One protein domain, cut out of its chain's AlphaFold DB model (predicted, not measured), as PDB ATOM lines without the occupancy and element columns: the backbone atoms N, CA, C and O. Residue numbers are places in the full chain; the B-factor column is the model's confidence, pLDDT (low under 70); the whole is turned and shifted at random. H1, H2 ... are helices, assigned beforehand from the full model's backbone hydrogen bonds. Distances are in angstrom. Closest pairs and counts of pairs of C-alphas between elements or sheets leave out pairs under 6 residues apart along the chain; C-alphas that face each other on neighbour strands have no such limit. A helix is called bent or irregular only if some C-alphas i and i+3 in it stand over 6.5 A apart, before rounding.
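This is residues 50 to 176 of the 176 residues of the protein "Hypothetical protein" of Ditylum brightwellii (UniProt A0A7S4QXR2). Three helices, H4, H3 and H5, stand in a row with H3 in the middle, and the side-by-side pair H1 and H7 lies over one side of that row, with H1 meeting H4. Short H2 packs on H4, short H6 and H8 gather at H5, and a long link loops round the outside from H4 to H5, with residues 103 to 108 sticking out. The printed part has 127 residues with eight named helices, H1 to H8 in chain order, and no named strand; its class is all helix. It is compact, with a radius of gyration of the C-alphas of 14.1 A and spans of 44 by 33 by 22 A.

The longest helices by residues are H4, residues 88 to 103, 21.5 A, and H5, residues 128 to 143, 20.5 A. H4 begins at C-alpha 88 (-6.252, 15.214, 50.948) and has a kink of 27 degrees near residue 95. It is neither bent nor irregular, but only just: C-alphas 94 and 97 are 6.5 A apart. H3 is residues 74 to 83, 14.2 A, and H2 is residues 68 to 72. H1, residues 50 to 61, 15.8 A, begins at C-alpha 50 (-2.782, -3.036, 44.115). H6 is residues 145 to 149, H7 is residues 151 to 160, 14.5 A, and H8, residues 169 to 174, ends at C-alpha 174 (-21.444, 19.852, 26.457). H5 and H6 are only just irregular: C-alphas 140 and 143 are 6.8 A apart, C-alphas 145 and 148 6.7 A.

H4 touches H3 with its residues 88 to 95 alone, at a steep tilt of 55 degrees, opposite ways; the closest C-alphas are those of Val 91 and Arg 81, 5.6 A. H3 touches H5 at a shallow tilt of 30 degrees, opposite ways, closest at Asp 75 and Phe 138, C-alphas 5.4 A apart. H2 touches H4, with C-alphas of Leu 71 and Thr 95 closest at 5.6 A. H1 touches H4 with residues 52 to 53 alone, C-alphas of Lys 53 and Ile 98 closest at 5.7 A. H1 touches H7 at a shallow tilt of 31 degrees, opposite ways; the C-alphas of Ala 55 and Phe 152 are closest at 4.9 A. H8 is about perpendicular to H5, 76 degrees, and touches it, C-alphas of Leu 172 and Ala 136 closest at 5.0 A. H6 touches H8, closest at Phe 145 and Ala 169, C-alphas 5.1 A apart. H4 and H5 are apart. Every O i to N i+4 pair is within hydrogen-bond range in H1, H3, H7 and H8; the counts are 10 of 12 in H4, 11 of 12 in H5, 0 of 1 in H2 and H6, whose O i to N i+3 counts are 2 of 2 and 1 of 2.

The C-alphas of Glu 107 and Ala 174 are the two farthest apart, 45.1 A. The printed part has no cut, and its one long link, H4 to H5, is residues 104 to 127. Mean pLDDT of the printed part is 76.8; 30 residues are under 70, among them 61 to 66 and 104 to 122.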
ATOM      1  N   THR A  50      -3.145  -2.204  45.261       60.94
ATOM      2  CA  THR A  50      -2.782  -3.036  44.115       60.94
ATOM      3  C   THR A  50      -3.826  -2.978  43.002       60.94
ATOM      4  O   THR A  50      -3.448  -2.819  41.857       60.94
ATOM      5  N   ALA A  51      -5.127  -3.032  43.306       65.44
ATOM      6  CA  ALA A  51      -6.161  -2.973  42.270       65.44
ATOM      7  C   ALA A  51      -6.314  -1.566  41.675       65.44
ATOM      8  O   ALA A  51      -6.550  -1.441  40.475       65.44
ATOM      9  N   ALA A  52      -6.168  -0.522  42.500       71.62
ATOM     10  CA  ALA A  52      -6.147   0.860  42.024       71.62
ATOM     11  C   ALA A  52      -4.909   1.112  41.147       71.62
ATOM     12  O   ALA A  52      -5.031   1.671  40.064       71.62
ATOM     13  N   LYS A  53      -3.745   0.604  41.563       73.75
ATOM     14  CA  LYS A  53      -2.500   0.595  40.795       73.75
ATOM     15  C   LYS A  53      -2.680  -0.142  39.472       73.75
ATOM     16  O   LYS A  53      -2.421   0.446  38.439       73.75
ATOM     17  N   ASP A  54      -3.177  -1.377  39.473       74.75
ATOM     18  CA  ASP A  54      -3.390  -2.162  38.249       74.75
ATOM     19  C   ASP A  54      -4.356  -1.464  37.277       74.75
ATOM     20  O   ASP A  54      -4.169  -1.521  36.063       74.75
ATOM     21  N   ALA A  55      -5.385  -0.785  37.799       78.19
ATOM     22  CA  ALA A  55      -6.283   0.033  36.991       78.19
ATOM     23  C   ALA A  55      -5.545   1.235  36.380       78.19
ATOM     24  O   ALA A  55      -5.591   1.425  35.169       78.19
ATOM     25  N   ILE A  56      -4.788   1.986  37.179       78.38
ATOM     26  CA  ILE A  56      -3.943   3.081  36.688       78.38
ATOM     27  C   ILE A  56      -2.937   2.601  35.626       78.38
ATOM     28  O   ILE A  56      -2.752   3.271  34.614       78.38
ATOM     29  N   LEU A  57      -2.339   1.421  35.797       76.25
ATOM     30  CA  LEU A  57      -1.425   0.834  34.813       76.25
ATOM     31  C   LEU A  57      -2.120   0.466  33.512       76.25
ATOM     32  O   LEU A  57      -1.628   0.778  32.433       76.25
ATOM     33  N   GLY A  58      -3.310  -0.125  33.596       73.81
ATOM     34  CA  GLY A  58      -4.117  -0.377  32.407       73.81
ATOM     35  C   GLY A  58      -4.508   0.910  31.671       73.81
ATOM     36  O   GLY A  58      -4.567   0.915  30.437       73.81
ATOM     37  N   MET A  59      -4.726   2.015  32.391       76.56
ATOM     38  CA  MET A  59      -4.962   3.322  31.767       76.56
ATOM     39  C   MET A  59      -3.740   3.811  30.978       76.56
ATOM     40  O   MET A  59      -3.916   4.360  29.893       76.56
ATOM     41  N   THR A  60      -2.523   3.587  31.485       73.44
ATOM     42  CA  THR A  60      -1.285   4.046  30.833       73.44
ATOM     43  C   THR A  60      -0.759   3.109  29.744       73.44
ATOM     44  O   THR A  60      -0.148   3.586  28.792       73.44
ATOM     45  N   ASP A  61      -1.006   1.799  29.847       65.19
ATOM     46  CA  ASP A  61      -0.446   0.793  28.929       65.19
ATOM     47  C   ASP A  61      -1.322   0.535  27.697       65.19
ATOM     48  O   ASP A  61      -0.810   0.259  26.611       65.19
ATOM     49  N   THR A  62      -2.650   0.576  27.852       54.62
ATOM     50  CA  THR A  62      -3.561   0.004  26.843       54.62
ATOM     51  C   THR A  62      -4.218   1.046  25.947       54.62
ATOM     52  O   THR A  62      -4.351   0.802  24.751       54.62
ATOM     53  N   ILE A  63      -4.652   2.188  26.489       49.44
ATOM     54  CA  ILE A  63      -5.342   3.240  25.729       49.44
ATOM     55  C   ILE A  63      -5.196   4.567  26.472       49.44
ATOM     56  O   ILE A  63      -5.866   4.778  27.478       49.44
ATOM     57  N   SER A  64      -4.368   5.459  25.929       52.34
ATOM     58  CA  SER A  64      -4.523   6.924  25.864       52.34
ATOM     59  C   SER A  64      -3.134   7.554  25.770       52.34
ATOM     60  O   SER A  64      -2.131   6.976  26.172       52.34
ATOM     61  N   LYS A  65      -3.042   8.789  25.284       56.94
ATOM     62  CA  LYS A  65      -1.824   9.603  25.425       56.94
ATOM     63  C   LYS A  65      -1.536   9.976  26.895       56.94
ATOM     64  O   LYS A  65      -0.716  10.858  27.143       56.94
ATOM     65  N   MET A  66      -2.231   9.358  27.855       67.94
ATOM     66  CA  MET A  66      -2.108   9.623  29.277       67.94
ATOM     67  C   MET A  66      -0.771   9.090  29.763       67.94
ATOM     68  O   MET A  66      -0.512   7.887  29.818       67.94
ATOM     69  N   ARG A  67       0.110  10.029  30.086       72.56
ATOM     70  CA  ARG A  67       1.414   9.717  30.646       72.56
ATOM     71  C   ARG A  67       1.250   9.434  32.128       72.56
ATOM     72  O   ARG A  67       0.367   9.962  32.786       72.56
ATOM     73  N   PHE A  68       2.160   8.652  32.685       70.38
ATOM     74  CA  PHE A  68       2.143   8.367  34.119       70.38
ATOM     75  C   PHE A  68       2.300   9.635  34.982       70.38
ATOM     76  O   PHE A  68       1.776   9.718  36.090       70.38
ATOM     77  N   ASP A  69       2.971  10.662  34.447       74.81
ATOM     78  CA  ASP A  69       3.088  11.984  35.075       74.81
ATOM     79  C   ASP A  69       1.731  12.685  35.237       74.81
ATOM     80  O   ASP A  69       1.557  13.470  36.162       74.81
ATOM     81  N   THR A  70       0.734  12.333  34.426       79.44
ATOM     82  CA  THR A  70      -0.618  12.884  34.519       79.44
ATOM     83  C   THR A  70      -1.277  12.602  35.874       79.44
ATOM     84  O   THR A  70      -2.086  13.396  36.343       79.44
ATOM     85  N   LEU A  71      -0.900  11.521  36.566       76.31
ATOM     86  CA  LEU A  71      -1.454  11.185  37.886       76.31
ATOM     87  C   LEU A  71      -1.126  12.224  38.962       76.31
ATOM     88  O   LEU A  71      -1.872  12.357  39.929       76.31
ATOM     89  N   ILE A  72      -0.009  12.944  38.817       81.06
ATOM     90  CA  ILE A  72       0.400  13.992  39.764       81.06
ATOM     91  C   ILE A  72       0.013  15.396  39.309       81.06
ATOM     92  O   ILE A  72       0.218  16.350  40.064       81.06
ATOM     93  N   GLU A  73      -0.540  15.536  38.105       87.50
ATOM     94  CA  GLU A  73      -1.014  16.818  37.601       87.50
ATOM     95  C   GLU A  73      -2.214  17.317  38.412       87.50
ATOM     96  O   GLU A  73      -3.013  16.544  38.956       87.50
ATOM     97  N   SER A  74      -2.342  18.642  38.491       89.75
ATOM     98  CA  SER A  74      -3.398  19.310  39.257       89.75
ATOM     99  C   SER A  74      -4.794  18.868  38.836       89.75
ATOM    100  O   SER A  74      -5.666  18.715  39.688       89.75
ATOM    101  N   ASP A  75      -4.992  18.630  37.542       89.19
ATOM    102  CA  ASP A  75      -6.302  18.336  36.967       89.19
ATOM    103  C   ASP A  75      -6.768  16.926  37.349       89.19
ATOM    104  O   ASP A  75      -7.900  16.750  37.801       89.19
ATOM    105  N   PHE A  76      -5.874  15.932  37.296       89.81
ATOM    106  CA  PHE A  76      -6.186  14.580  37.767       89.81
ATOM    107  C   PHE A  76      -6.426  14.554  39.279       89.81
ATOM    108  O   PHE A  76      -7.416  13.986  39.744       89.81
ATOM    109  N   LYS A  77      -5.576  15.237  40.060       92.56
ATOM    110  CA  LYS A  77      -5.775  15.372  41.512       92.56
ATOM    111  C   LYS A  77      -7.095  16.055  41.851       92.56
ATOM    112  O   LYS A  77      -7.713  15.694  42.847       92.56
ATOM    113  N   SER A  78      -7.539  17.013  41.038       92.94
ATOM    114  CA  SER A  78      -8.835  17.673  41.205       92.94
ATOM    115  C   SER A  78      -9.991  16.687  41.038       92.94
ATOM    116  O   SER A  78     -10.885  16.665  41.882       92.94
ATOM    117  N   ILE A  79      -9.946  15.827  40.014       93.25
ATOM    118  CA  ILE A  79     -10.934  14.751  39.827       93.25
ATOM    119  C   ILE A  79     -10.946  13.832  41.050       93.25
ATOM    120  O   ILE A  79     -11.992  13.639  41.665       93.25
ATOM    121  N   VAL A  80      -9.780  13.305  41.445       92.75
ATOM    122  CA  VAL A  80      -9.673  12.395  42.598       92.75
ATOM    123  C   VAL A  80     -10.185  13.067  43.867       92.75
ATOM    124  O   VAL A  80     -10.948  12.450  44.602       92.75
ATOM    125  N   ARG A  81      -9.840  14.339  44.102       93.56
ATOM    126  CA  ARG A  81     -10.307  15.116  45.258       93.56
ATOM    127  C   ARG A  81     -11.824  15.198  45.315       93.56
ATOM    128  O   ARG A  81     -12.378  14.998  46.390       93.56
ATOM    129  N   ILE A  82     -12.485  15.464  44.192       92.75
ATOM    130  CA  ILE A  82     -13.950  15.502  44.130       92.75
ATOM    131  C   ILE A  82     -14.535  14.111  44.420       92.75
ATOM    132  O   ILE A  82     -15.439  13.980  45.244       92.75
ATOM    133  N   LEU A  83     -13.970  13.066  43.811       89.44
ATOM    134  CA  LEU A  83     -14.439  11.683  43.942       89.44
ATOM    135  C   LEU A  83     -14.295  11.113  45.363       89.44
ATOM    136  O   LEU A  83     -15.169  10.384  45.824       89.44
ATOM    137  N   VAL A  84     -13.229  11.471  46.081       86.62
ATOM    138  CA  VAL A  84     -12.986  11.019  47.465       86.62
ATOM    139  C   VAL A  84     -13.515  11.994  48.523       86.62
ATOM    140  O   VAL A  84     -13.148  11.893  49.694       86.62
ATOM    141  N   GLY A  85     -14.356  12.958  48.131       85.44
ATOM    142  CA  GLY A  85     -15.041  13.857  49.067       85.44
ATOM    143  C   GLY A  85     -14.125  14.882  49.742       85.44
ATOM    144  O   GLY A  85     -14.361  15.270  50.883       85.44
ATOM    145  N   GLY A  86     -13.058  15.309  49.067       84.19
ATOM    146  CA  GLY A  86     -12.168  16.375  49.532       84.19
ATOM    147  C   GLY A  86     -11.050  15.936  50.483       84.19
ATOM    148  O   GLY A  86     -10.297  16.784  50.951       84.19
ATOM    149  N   SER A  87     -10.909  14.639  50.773       84.12
ATOM    150  CA  SER A  87      -9.871  14.140  51.684       84.12
ATOM    151  C   SER A  87      -8.481  14.167  51.044       84.12
ATOM    152  O   SER A  87      -8.152  13.312  50.221       84.12
ATOM    153  N   ASP A  88      -7.628  15.108  51.457       84.12
ATOM    154  CA  ASP A  88      -6.252  15.214  50.948       84.12
ATOM    155  C   ASP A  88      -5.398  13.964  51.256       84.12
ATOM    156  O   ASP A  88      -4.524  13.611  50.460       84.12
ATOM    157  N   GLU A  89      -5.668  13.248  52.360       78.19
ATOM    158  CA  GLU A  89      -5.001  11.971  52.674       78.19
ATOM    159  C   GLU A  89      -5.336  10.901  51.618       78.19
ATOM    160  O   GLU A  89      -4.446  10.186  51.153       78.19
ATOM    161  N   LEU A  90      -6.602  10.826  51.190       79.81
ATOM    162  CA  LEU A  90      -7.051   9.891  50.155       79.81
ATOM    163  C   LEU A  90      -6.608  10.323  48.757       79.81
ATOM    164  O   LEU A  90      -6.232   9.467  47.962       79.81
ATOM    165  N   VAL A  91      -6.580  11.626  48.461       87.81
ATOM    166  CA  VAL A  91      -6.002  12.142  47.209       87.81
ATOM    167  C   VAL A  91      -4.546  11.712  47.100       87.81
ATOM    168  O   VAL A  91      -4.171  11.072  46.125       87.81
ATOM    169  N   THR A  92      -3.748  11.981  48.137       83.38
ATOM    170  CA  THR A  92      -2.329  11.599  48.183       83.38
ATOM    171  C   THR A  92      -2.157  10.089  48.018       83.38
ATOM    172  O   THR A  92      -1.291   9.641  47.267       83.38
ATOM    173  N   LEU A  93      -3.011   9.293  48.670       79.44
ATOM    174  CA  LEU A  93      -3.000   7.840  48.539       79.44
ATOM    175  C   LEU A  93      -3.281   7.381  47.101       79.44
ATOM    176  O   LEU A  93      -2.559   6.544  46.567       79.44
ATOM    177  N   PHE A  94      -4.337   7.901  46.480       83.69
ATOM    178  CA  PHE A  94      -4.797   7.440  45.173       83.69
ATOM    179  C   PHE A  94      -4.076   8.099  43.990       83.69
ATOM    180  O   PHE A  94      -4.314   7.696  42.850       83.69
ATOM    181  N   THR A  95      -3.169   9.048  44.236       86.50
ATOM    182  CA  THR A  95      -2.296   9.632  43.205       86.50
ATOM    183  C   THR A  95      -0.822   9.361  43.478       86.50
ATOM    184  O   THR A  95      -0.182   8.586  42.768       86.50
ATOM    185  N   ASP A  96      -0.276   9.976  44.522       83.00
ATOM    186  CA  ASP A  96       1.167  10.107  44.727       83.00
ATOM    187  C   ASP A  96       1.756   8.775  45.177       83.00
ATOM    188  O   ASP A  96       2.743   8.310  44.612       83.00
ATOM    189  N   VAL A  97       1.081   8.105  46.111       76.81
ATOM    190  CA  VAL A  97       1.501   6.799  46.634       76.81
ATOM    191  C   VAL A  97       1.382   5.717  45.565       76.81
ATOM    192  O   VAL A  97       2.299   4.920  45.412       76.81
ATOM    193  N   ILE A  98       0.304   5.705  44.769       77.38
ATOM    194  CA  ILE A  98       0.177   4.771  43.634       77.38
ATOM    195  C   ILE A  98       1.305   4.993  42.619       77.38
ATOM    196  O   ILE A  98       1.890   4.027  42.121       77.38
ATOM    197  N   ARG A  99       1.648   6.256  42.337       78.94
ATOM    198  CA  ARG A  99       2.760   6.588  41.445       78.94
ATOM    199  C   ARG A  99       4.103   6.136  42.018       78.94
ATOM    200  O   ARG A  99       4.927   5.580  41.292       78.94
ATOM    201  N   GLU A 100       4.341   6.368  43.301       74.69
ATOM    202  CA  GLU A 100       5.567   5.950  43.982       74.69
ATOM    203  C   GLU A 100       5.693   4.427  44.060       74.69
ATOM    204  O   GLU A 100       6.765   3.894  43.777       74.69
ATOM    205  N   GLU A 101       4.617   3.700  44.377       71.31
ATOM    206  CA  GLU A 101       4.596   2.229  44.357       71.31
ATOM    207  C   GLU A 101       4.950   1.665  42.974       71.31
ATOM    208  O   GLU A 101       5.551   0.594  42.870       71.31
ATOM    209  N   TRP A 102       4.616   2.382  41.901       69.94
ATOM    210  CA  TRP A 102       5.028   2.006  40.555       69.94
ATOM    211  C   TRP A 102       6.532   2.182  40.331       69.94
ATOM    212  O   TRP A 102       7.209   1.212  39.990       69.94
ATOM    213  N   PHE A 103       7.075   3.382  40.566       70.31
ATOM    214  CA  PHE A 103       8.504   3.655  40.351       70.31
ATOM    215  C   PHE A 103       9.420   2.878  41.306       70.31
ATOM    216  O   PHE A 103      10.546   2.539  40.948       70.31
ATOM    217  N   SER A 104       8.938   2.549  42.505       66.19
ATOM    218  CA  SER A 104       9.709   1.865  43.549       66.19
ATOM    219  C   SER A 104       9.816   0.344  43.377       66.19
ATOM    220  O   SER A 104      10.203  -0.334  44.333       66.19
ATOM    221  N   HIS A 105       9.575  -0.188  42.165       53.22
ATOM    222  CA  HIS A 105       9.654  -1.620  41.812       53.22
ATOM    223  C   HIS A 105      10.915  -2.357  42.316       53.22
ATOM    224  O   HIS A 105      10.897  -3.581  42.374       53.22
ATOM    225  N   ASN A 106      11.978  -1.645  42.721       46.38
ATOM    226  CA  ASN A 106      13.237  -2.222  43.197       46.38
ATOM    227  C   ASN A 106      13.759  -1.724  44.565       46.38
ATOM    228  O   ASN A 106      14.799  -2.217  44.996       46.38
ATOM    229  N   GLU A 107      13.100  -0.797  45.275       45.53
ATOM    230  CA  GLU A 107      13.720  -0.155  46.465       45.53
ATOM    231  C   GLU A 107      12.990  -0.368  47.803       45.53
ATOM    232  O   GLU A 107      13.513  -0.005  48.858       45.53
ATOM    233  N   GLY A 108      11.818  -1.013  47.804       44.75
ATOM    234  CA  GLY A 108      11.191  -1.543  49.026       44.75
ATOM    235  C   GLY A 108      10.782  -0.510  50.087       44.75
ATOM    236  O   GLY A 108      10.495  -0.888  51.223       44.75
ATOM    237  N   LYS A 109      10.750   0.784  49.752       47.47
ATOM    238  CA  LYS A 109      10.446   1.878  50.688       47.47
ATOM    239  C   LYS A 109       9.418   2.854  50.112       47.47
ATOM    240  O   LYS A 109       9.685   4.044  50.020       47.47
ATOM    241  N   CYS A 110       8.236   2.371  49.732       48.81
ATOM    242  CA  CYS A 110       7.102   3.278  49.553       48.81
ATOM    243  C   CYS A 110       6.577   3.673  50.941       48.81
ATOM    244  O   CYS A 110       6.184   2.811  51.736       48.81
ATOM    245  N   HIS A 111       6.627   4.967  51.265       50.00
ATOM    246  CA  HIS A 111       6.081   5.480  52.516       50.00
ATOM    247  C   HIS A 111       4.576   5.679  52.347       50.00
ATOM    248  O   HIS A 111       4.116   6.750  51.970       50.00
ATOM    249  N   ILE A 112       3.803   4.624  52.610       55.03
ATOM    250  CA  ILE A 112       2.344   4.718  52.590       55.03
ATOM    251  C   ILE A 112       1.925   5.610  53.772       55.03
ATOM    252  O   ILE A 112       2.182   5.230  54.922       55.03
ATOM    253  N   PRO A 113       1.298   6.776  53.530       49.81
ATOM    254  CA  PRO A 113       0.811   7.631  54.593       49.81
ATOM    255  C   PRO A 113      -0.185   6.846  55.445       49.81
ATOM    256  O   PRO A 113      -1.047   6.123  54.937       49.81
ATOM    257  N   ILE A 114      -0.049   6.966  56.765       50.88
ATOM    258  CA  ILE A 114      -1.005   6.375  57.698       50.88
ATOM    259  C   ILE A 114      -2.287   7.190  57.582       50.88
ATOM    260  O   ILE A 114      -2.374   8.281  58.141       50.88
ATOM    261  N   ILE A 115      -3.266   6.655  56.855       56.16
ATOM    262  CA  ILE A 115      -4.609   7.230  56.792       56.16
ATOM    263  C   ILE A 115      -5.219   7.097  58.178       56.16
ATOM    264  O   ILE A 115      -5.437   5.985  58.672       56.16
ATOM    265  N   LYS A 116      -5.420   8.243  58.829       45.91
ATOM    266  CA  LYS A 116      -5.803   8.291  60.246       45.91
ATOM    267  C   LYS A 116      -7.251   7.872  60.455       45.91
ATOM    268  O   LYS A 116      -7.589   7.383  61.530       45.91
ATOM    269  N   SER A 117      -8.090   8.039  59.437       51.31
ATOM    270  CA  SER A 117      -9.492   7.637  59.451       51.31
ATOM    271  C   SER A 117      -9.988   7.357  58.031       51.31
ATOM    272  O   SER A 117      -9.680   8.082  57.090       51.31
ATOM    273  N   TRP A 118     -10.774   6.287  57.905       60.22
ATOM    274  CA  TRP A 118     -11.493   5.908  56.686       60.22
ATOM    275  C   TRP A 118     -12.976   6.278  56.763       60.22
ATOM    276  O   TRP A 118     -13.746   5.889  55.891       60.22
ATOM    277  N   ASP A 119     -13.385   7.000  57.807       53.25
ATOM    278  CA  ASP A 119     -14.796   7.133  58.189       53.25
ATOM    279  C   ASP A 119     -15.620   7.921  57.158       53.25
ATOM    280  O   ASP A 119     -16.838   7.799  57.127       53.25
ATOM    281  N   ASN A 120     -14.952   8.659  56.265       58.16
ATOM    282  CA  ASN A 120     -15.567   9.446  55.193       58.16
ATOM    283  C   ASN A 120     -15.364   8.827  53.796       58.16
ATOM    284  O   ASN A 120     -15.486   9.524  52.789       58.16
ATOM    285  N   PHE A 121     -14.987   7.544  53.728       62.00
ATOM    286  CA  PHE A 121     -14.774   6.822  52.477       62.00
ATOM    287  C   PHE A 121     -15.706   5.603  52.363       62.00
ATOM    288  O   PHE A 121     -15.681   4.728  53.234       62.00
ATOM    289  N   PRO A 122     -16.465   5.463  51.265       67.75
ATOM    290  CA  PRO A 122     -16.533   6.373  50.118       67.75
ATOM    291  C   PRO A 122     -17.230   7.698  50.453       67.75
ATOM    292  O   PRO A 122     -17.936   7.792  51.454       67.75
ATOM    293  N   ALA A 123     -17.033   8.715  49.610       73.19
ATOM    294  CA  ALA A 123     -17.695  10.003  49.782       73.19
ATOM    295  C   ALA A 123     -19.225   9.845  49.730       73.19
ATOM    296  O   ALA A 123     -19.759   9.250  48.796       73.19
ATOM    297  N   GLU A 124     -19.938  10.405  50.711       70.62
ATOM    298  CA  GLU A 124     -21.409  10.333  50.763       70.62
ATOM    299  C   GLU A 124     -22.084  11.171  49.672       70.62
ATOM    300  O   GLU A 124     -23.185  10.854  49.220       70.62
ATOM    301  N   LYS A 125     -21.438  12.270  49.272       79.50
ATOM    302  CA  LYS A 125     -21.913  13.186  48.237       79.50
ATOM    303  C   LYS A 125     -20.747  13.616  47.371       79.50
ATOM    304  O   LYS A 125     -19.739  14.100  47.878       79.50
ATOM    305  N   ILE A 126     -20.932  13.464  46.069       86.94
ATOM    306  CA  ILE A 126     -20.011  13.940  45.047       86.94
ATOM    307  C   ILE A 126     -20.739  15.055  44.305       86.94
ATOM    308  O   ILE A 126     -21.898  14.896  43.925       86.94
ATOM    309  N   ASP A 127     -20.074  16.193  44.154       90.94
ATOM    310  CA  ASP A 127     -20.570  17.292  43.335       90.94
ATOM    311  C   ASP A 127     -20.442  16.891  41.859       90.94
ATOM    312  O   ASP A 127     -19.349  16.920  41.291       90.94
ATOM    313  N   GLU A 128     -21.548  16.422  41.273       90.19
ATOM    314  CA  GLU A 128     -21.579  15.905  39.902       90.19
ATOM    315  C   GLU A 128     -21.193  16.982  38.880       90.19
ATOM    316  O   GLU A 128     -20.450  16.693  37.944       90.19
ATOM    317  N   GLU A 129     -21.627  18.229  39.072       91.94
ATOM    318  CA  GLU A 129     -21.316  19.336  38.161       91.94
ATOM    319  C   GLU A 129     -19.823  19.677  38.215       91.94
ATOM    320  O   GLU A 129     -19.159  19.755  37.177       91.94
ATOM    321  N   ALA A 130     -19.259  19.782  39.422       92.38
ATOM    322  CA  ALA A 130     -17.826  20.002  39.593       92.38
ATOM    323  C   ALA A 130     -16.991  18.827  39.059       92.38
ATOM    324  O   ALA A 130     -15.912  19.038  38.501       92.38
ATOM    325  N   ALA A 131     -17.474  17.589  39.207       91.81
ATOM    326  CA  ALA A 131     -16.806  16.404  38.677       91.81
ATOM    327  C   ALA A 131     -16.788  16.400  37.143       91.81
ATOM    328  O   ALA A 131     -15.741  16.128  36.553       91.81
ATOM    329  N   VAL A 132     -17.907  16.746  36.497       93.31
ATOM    330  CA  VAL A 132     -18.000  16.896  35.036       93.31
ATOM    331  C   VAL A 132     -17.060  17.993  34.539       93.31
ATOM    332  O   VAL A 132     -16.280  17.746  33.619       93.31
ATOM    333  N   ASP A 133     -17.063  19.171  35.170       93.00
ATOM    334  CA  ASP A 133     -16.168  20.280  34.810       93.00
ATOM    335  C   ASP A 133     -14.684  19.901  34.975       93.00
ATOM    336  O   ASP A 133     -13.872  20.121  34.071       93.00
ATOM    337  N   ALA A 134     -14.320  19.250  36.085       92.38
ATOM    338  CA  ALA A 134     -12.956  18.774  36.317       92.38
ATOM    339  C   ALA A 134     -12.524  17.724  35.279       92.38
ATOM    340  O   ALA A 134     -11.416  17.797  34.743       92.38
ATOM    341  N   MET A 135     -13.403  16.773  34.947       92.62
ATOM    342  CA  MET A 135     -13.151  15.756  33.921       92.62
ATOM    343  C   MET A 135     -13.059  16.354  32.514       92.62
ATOM    344  O   MET A 135     -12.218  15.927  31.721       92.62
ATOM    345  N   ALA A 136     -13.861  17.373  32.201       91.19
ATOM    346  CA  ALA A 136     -13.787  18.087  30.932       91.19
ATOM    347  C   ALA A 136     -12.472  18.874  30.807       91.19
ATOM    348  O   ALA A 136     -11.817  18.805  29.767       91.19
ATOM    349  N   LYS A 137     -12.037  19.573  31.865       89.75
ATOM    350  CA  LYS A 137     -10.732  20.263  31.907       89.75
ATOM    351  C   LYS A 137      -9.574  19.294  31.708       89.75
ATOM    352  O   LYS A 137      -8.697  19.550  30.889       89.75
ATOM    353  N   PHE A 138      -9.630  18.150  32.377       88.75
ATOM    354  CA  PHE A 138      -8.644  17.093  32.218       88.75
ATOM    355  C   PHE A 138      -8.604  16.525  30.794       88.75
ATOM    356  O   PHE A 138      -7.534  16.375  30.219       88.75
ATOM    357  N   ALA A 139      -9.753  16.284  30.158       87.62
ATOM    358  CA  ALA A 139      -9.783  15.845  28.761       87.62
ATOM    359  C   ALA A 139      -9.089  16.846  27.813       87.62
ATOM    360  O   ALA A 139      -8.399  16.436  26.869       87.62
ATOM    361  N   ARG A 140      -9.224  18.156  28.085       82.12
ATOM    362  CA  ARG A 140      -8.597  19.242  27.307       82.12
ATOM    363  C   ARG A 140      -7.071  19.266  27.414       82.12
ATOM    364  O   ARG A 140      -6.440  19.842  26.529       82.12
ATOM    365  N   SER A 141      -6.462  18.621  28.414       78.44
ATOM    366  CA  SER A 141      -4.997  18.536  28.538       78.44
ATOM    367  C   SER A 141      -4.346  17.581  27.521       78.44
ATOM    368  O   SER A 141      -3.125  17.431  27.490       78.44
ATOM    369  N   GLY A 142      -5.141  16.981  26.624       72.06
ATOM    370  CA  GLY A 142      -4.656  16.191  25.486       72.06
ATOM    371  C   GLY A 142      -4.969  14.698  25.568       72.06
ATOM    372  O   GLY A 142      -4.469  13.930  24.740       72.06
ATOM    373  N   ILE A 143      -5.800  14.295  26.532       76.44
ATOM    374  CA  ILE A 143      -6.190  12.897  26.770       76.44
ATOM    375  C   ILE A 143      -7.419  12.493  25.950       76.44
ATOM    376  O   ILE A 143      -7.515  11.330  25.565       76.44
ATOM    377  N   GLY A 144      -8.275  13.456  25.587       82.50
ATOM    378  CA  GLY A 144      -9.528  13.205  24.866       82.50
ATOM    379  C   GLY A 144     -10.687  12.897  25.814       82.50
ATOM    380  O   GLY A 144     -10.472  12.536  26.965       82.50
ATOM    381  N   PHE A 145     -11.928  13.089  25.355       84.75
ATOM    382  CA  PHE A 145     -13.138  12.928  26.179       84.75
ATOM    383  C   PHE A 145     -13.571  11.470  26.369       84.75
ATOM    384  O   PHE A 145     -14.346  11.168  27.269       84.75
ATOM    385  N   ASP A 146     -13.079  10.553  25.543       82.31
ATOM    386  CA  ASP A 146     -13.392   9.123  25.578       82.31
ATOM    387  C   ASP A 146     -12.759   8.385  26.769       82.31
ATOM    388  O   ASP A 146     -13.146   7.251  27.063       82.31
ATOM    389  N   PHE A 147     -11.862   9.033  27.520       84.94
ATOM    390  CA  PHE A 147     -11.242   8.454  28.714       84.94
ATOM    391  C   PHE A 147     -12.261   8.020  29.782       84.94
ATOM    392  O   PHE A 147     -12.027   7.033  30.472       84.94
ATOM    393  N   VAL A 148     -13.426   8.673  29.873       86.31
ATOM    394  CA  VAL A 148     -14.509   8.268  30.795       86.31
ATOM    395  C   VAL A 148     -15.160   6.936  30.424       86.31
ATOM    396  O   VAL A 148     -15.802   6.308  31.258       86.31
ATOM    397  N   SER A 149     -14.976   6.480  29.182       83.19
ATOM    398  CA  SER A 149     -15.414   5.160  28.708       83.19
ATOM    399  C   SER A 149     -14.298   4.110  28.766       83.19
ATOM    400  O   SER A 149     -14.528   2.941  28.456       83.19
ATOM    401  N   ASN A 150     -13.079   4.497  29.157       81.81
ATOM    402  CA  ASN A 150     -11.967   3.570  29.306       81.81
ATOM    403  C   ASN A 150     -12.240   2.625  30.487       81.81
ATOM    404  O   ASN A 150     -12.377   3.064  31.627       81.81
ATOM    405  N   GLN A 151     -12.258   1.314  30.228       81.31
ATOM    406  CA  GLN A 151     -12.569   0.298  31.243       81.31
ATOM    407  C   GLN A 151     -11.680   0.371  32.495       81.31
ATOM    408  O   GLN A 151     -12.117   0.008  33.587       81.31
ATOM    409  N   PHE A 152     -10.433   0.823  32.355       83.06
ATOM    410  CA  PHE A 152      -9.498   0.932  33.464       83.06
ATOM    411  C   PHE A 152      -9.743   2.194  34.286       83.06
ATOM    412  O   PHE A 152      -9.690   2.124  35.510       83.06
ATOM    413  N   PHE A 153     -10.104   3.308  33.643       85.50
ATOM    414  CA  PHE A 153     -10.537   4.511  34.352       85.50
ATOM    415  C   PHE A 153     -11.859   4.285  35.089       85.50
ATOM    416  O   PHE A 153     -11.954   4.604  36.269       85.50
ATOM    417  N   VAL A 154     -12.833   3.635  34.444       83.38
ATOM    418  CA  VAL A 154     -14.091   3.212  35.088       83.38
ATOM    419  C   VAL A 154     -13.795   2.369  36.326       83.38
ATOM    420  O   VAL A 154     -14.265   2.675  37.417       83.38
ATOM    421  N   ARG A 155     -12.927   1.360  36.187       77.06
ATOM    422  CA  ARG A 155     -12.525   0.499  37.303       77.06
ATOM    423  C   ARG A 155     -11.804   1.261  38.415       77.06
ATOM    424  O   ARG A 155     -11.983   0.928  39.581       77.06
ATOM    425  N   TYR A 156     -10.967   2.237  38.075       85.31
ATOM    426  CA  TYR A 156     -10.298   3.082  39.060       85.31
ATOM    427  C   TYR A 156     -11.315   3.922  39.842       85.31
ATOM    428  O   TYR A 156     -11.290   3.920  41.072       85.31
ATOM    429  N   VAL A 157     -12.259   4.557  39.146       84.31
ATOM    430  CA  VAL A 157     -13.332   5.355  39.755       84.31
ATOM    431  C   VAL A 157     -14.240   4.492  40.629       84.31
ATOM    432  O   VAL A 157     -14.527   4.887  41.751       84.31
ATOM    433  N   ASP A 158     -14.586   3.276  40.208       76.50
ATOM    434  CA  ASP A 158     -15.357   2.329  41.029       76.50
ATOM    435  C   ASP A 158     -14.654   1.957  42.347       76.50
ATOM    436  O   ASP A 158     -15.310   1.622  43.334       76.50
ATOM    437  N   ILE A 159     -13.317   1.991  42.375       76.75
ATOM    438  CA  ILE A 159     -12.534   1.719  43.584       76.75
ATOM    439  C   ILE A 159     -12.555   2.923  44.528       76.75
ATOM    440  O   ILE A 159     -12.691   2.724  45.736       76.75
ATOM    441  N   ILE A 160     -12.399   4.143  44.002       80.81
ATOM    442  CA  ILE A 160     -12.227   5.362  44.816       80.81
ATOM    443  C   ILE A 160     -13.534   6.121  45.094       80.81
ATOM    444  O   ILE A 160     -13.599   6.919  46.022       80.81
ATOM    445  N   ALA A 161     -14.575   5.865  44.312       79.38
ATOM    446  CA  ALA A 161     -15.900   6.468  44.407       79.38
ATOM    447  C   ALA A 161     -16.978   5.448  43.988       79.38
ATOM    448  O   ALA A 161     -17.667   5.627  42.980       79.38
ATOM    449  N   PRO A 162     -17.132   4.340  44.736       70.75
ATOM    450  CA  PRO A 162     -18.096   3.293  44.421       70.75
ATOM    451  C   PRO A 162     -19.519   3.850  44.313       70.75
ATOM    452  O   PRO A 162     -20.025   4.495  45.229       70.75
ATOM    453  N   GLY A 163     -20.181   3.549  43.196       69.00
ATOM    454  CA  GLY A 163     -21.545   4.002  42.917       69.00
ATOM    455  C   GLY A 163     -21.639   5.375  42.247       69.00
ATOM    456  O   GLY A 163     -22.739   5.750  41.833       69.00
ATOM    457  N   TYR A 164     -20.521   6.089  42.078       79.81
ATOM    458  CA  TYR A 164     -20.484   7.288  41.251       79.81
ATOM    459  C   TYR A 164     -20.747   6.931  39.786       79.81
ATOM    460  O   TYR A 164     -20.128   6.027  39.222       79.81
ATOM    461  N   LYS A 165     -21.678   7.648  39.156       82.31
ATOM    462  CA  LYS A 165     -21.976   7.471  37.736       82.31
ATOM    463  C   LYS A 165     -21.074   8.392  36.940       82.31
ATOM    464  O   LYS A 165     -21.230   9.606  36.983       82.31
ATOM    465  N   LEU A 166     -20.136   7.800  36.209       86.75
ATOM    466  CA  LEU A 166     -19.285   8.564  35.311       86.75
ATOM    467  C   LEU A 166     -20.121   9.278  34.239       86.75
ATOM    468  O   LEU A 166     -21.038   8.663  33.681       86.75
ATOM    469  N   PRO A 167     -19.794  10.541  33.921       90.25
ATOM    470  CA  PRO A 167     -20.392  11.221  32.787       90.25
ATOM    471  C   PRO A 167     -19.981  10.544  31.482       90.25
ATOM    472  O   PRO A 167     -18.937   9.895  31.379       90.25
ATOM    473  N   THR A 168     -20.802  10.715  30.458       89.81
ATOM    474  CA  THR A 168     -20.476  10.283  29.103       89.81
ATOM    475  C   THR A 168     -19.533  11.282  28.434       89.81
ATOM    476  O   THR A 168     -19.450  12.448  28.816       89.81
ATOM    477  N   ALA A 169     -18.860  10.860  27.361       88.44
ATOM    478  CA  ALA A 169     -18.062  11.779  26.547       88.44
ATOM    479  C   ALA A 169     -18.902  12.952  26.000       88.44
ATOM    480  O   ALA A 169     -18.387  14.055  25.847       88.44
ATOM    481  N   SER A 170     -20.198  12.733  25.739       89.94
ATOM    482  CA  SER A 170     -21.114  13.790  25.291       89.94
ATOM    483  C   SER A 170     -21.379  14.822  26.381       89.94
ATOM    484  O   SER A 170     -21.404  16.011  26.080       89.94
ATOM    485  N   ASP A 171     -21.503  14.385  27.636       90.25
ATOM    486  CA  ASP A 171     -21.677  15.286  28.779       90.25
ATOM    487  C   ASP A 171     -20.437  16.171  28.954       90.25
ATOM    488  O   ASP A 171     -20.554  17.382  29.119       90.25
ATOM    489  N   LEU A 172     -19.237  15.595  28.804       90.25
ATOM    490  CA  LEU A 172     -17.998  16.372  28.867       90.25
ATOM    491  C   LEU A 172     -17.865  17.378  27.713       90.25
ATOM    492  O   LEU A 172     -17.374  18.486  27.921       90.25
ATOM    493  N   MET A 173     -18.302  17.005  26.503       86.69
ATOM    494  CA  MET A 173     -18.316  17.904  25.342       86.69
ATOM    495  C   MET A 173     -19.348  19.028  25.480       86.69
ATOM    496  O   MET A 173     -19.141  20.105  24.933       86.69
ATOM    497  N   ALA A 174     -20.453  18.808  26.195       86.81
ATOM    498  CA  ALA A 174     -21.444  19.852  26.457       86.81
ATOM    499  C   ALA A 174     -20.904  20.939  27.404       86.81
ATOM    500  O   ALA A 174     -21.322  22.091  27.323       86.81
ATOM    501  N   CYS A 175     -19.945  20.578  28.258       79.12
ATOM    502  CA  CYS A 175     -19.194  21.497  29.107       79.12
ATOM    503  C   CYS A 175     -17.941  22.066  28.421       79.12
ATOM    504  O   CYS A 175     -17.103  22.660  29.101       79.12
ATOM    505  N   TRP A 176     -17.758  21.840  27.112       63.50
ATOM    506  CA  TRP A 176     -16.592  22.291  26.346       63.50
ATOM    507  C   TRP A 176     -16.633  23.796  26.053       63.50
ATOM    508  O   TRP A 176     -17.620  24.269  25.456       63.50
TER     509      TRP A 176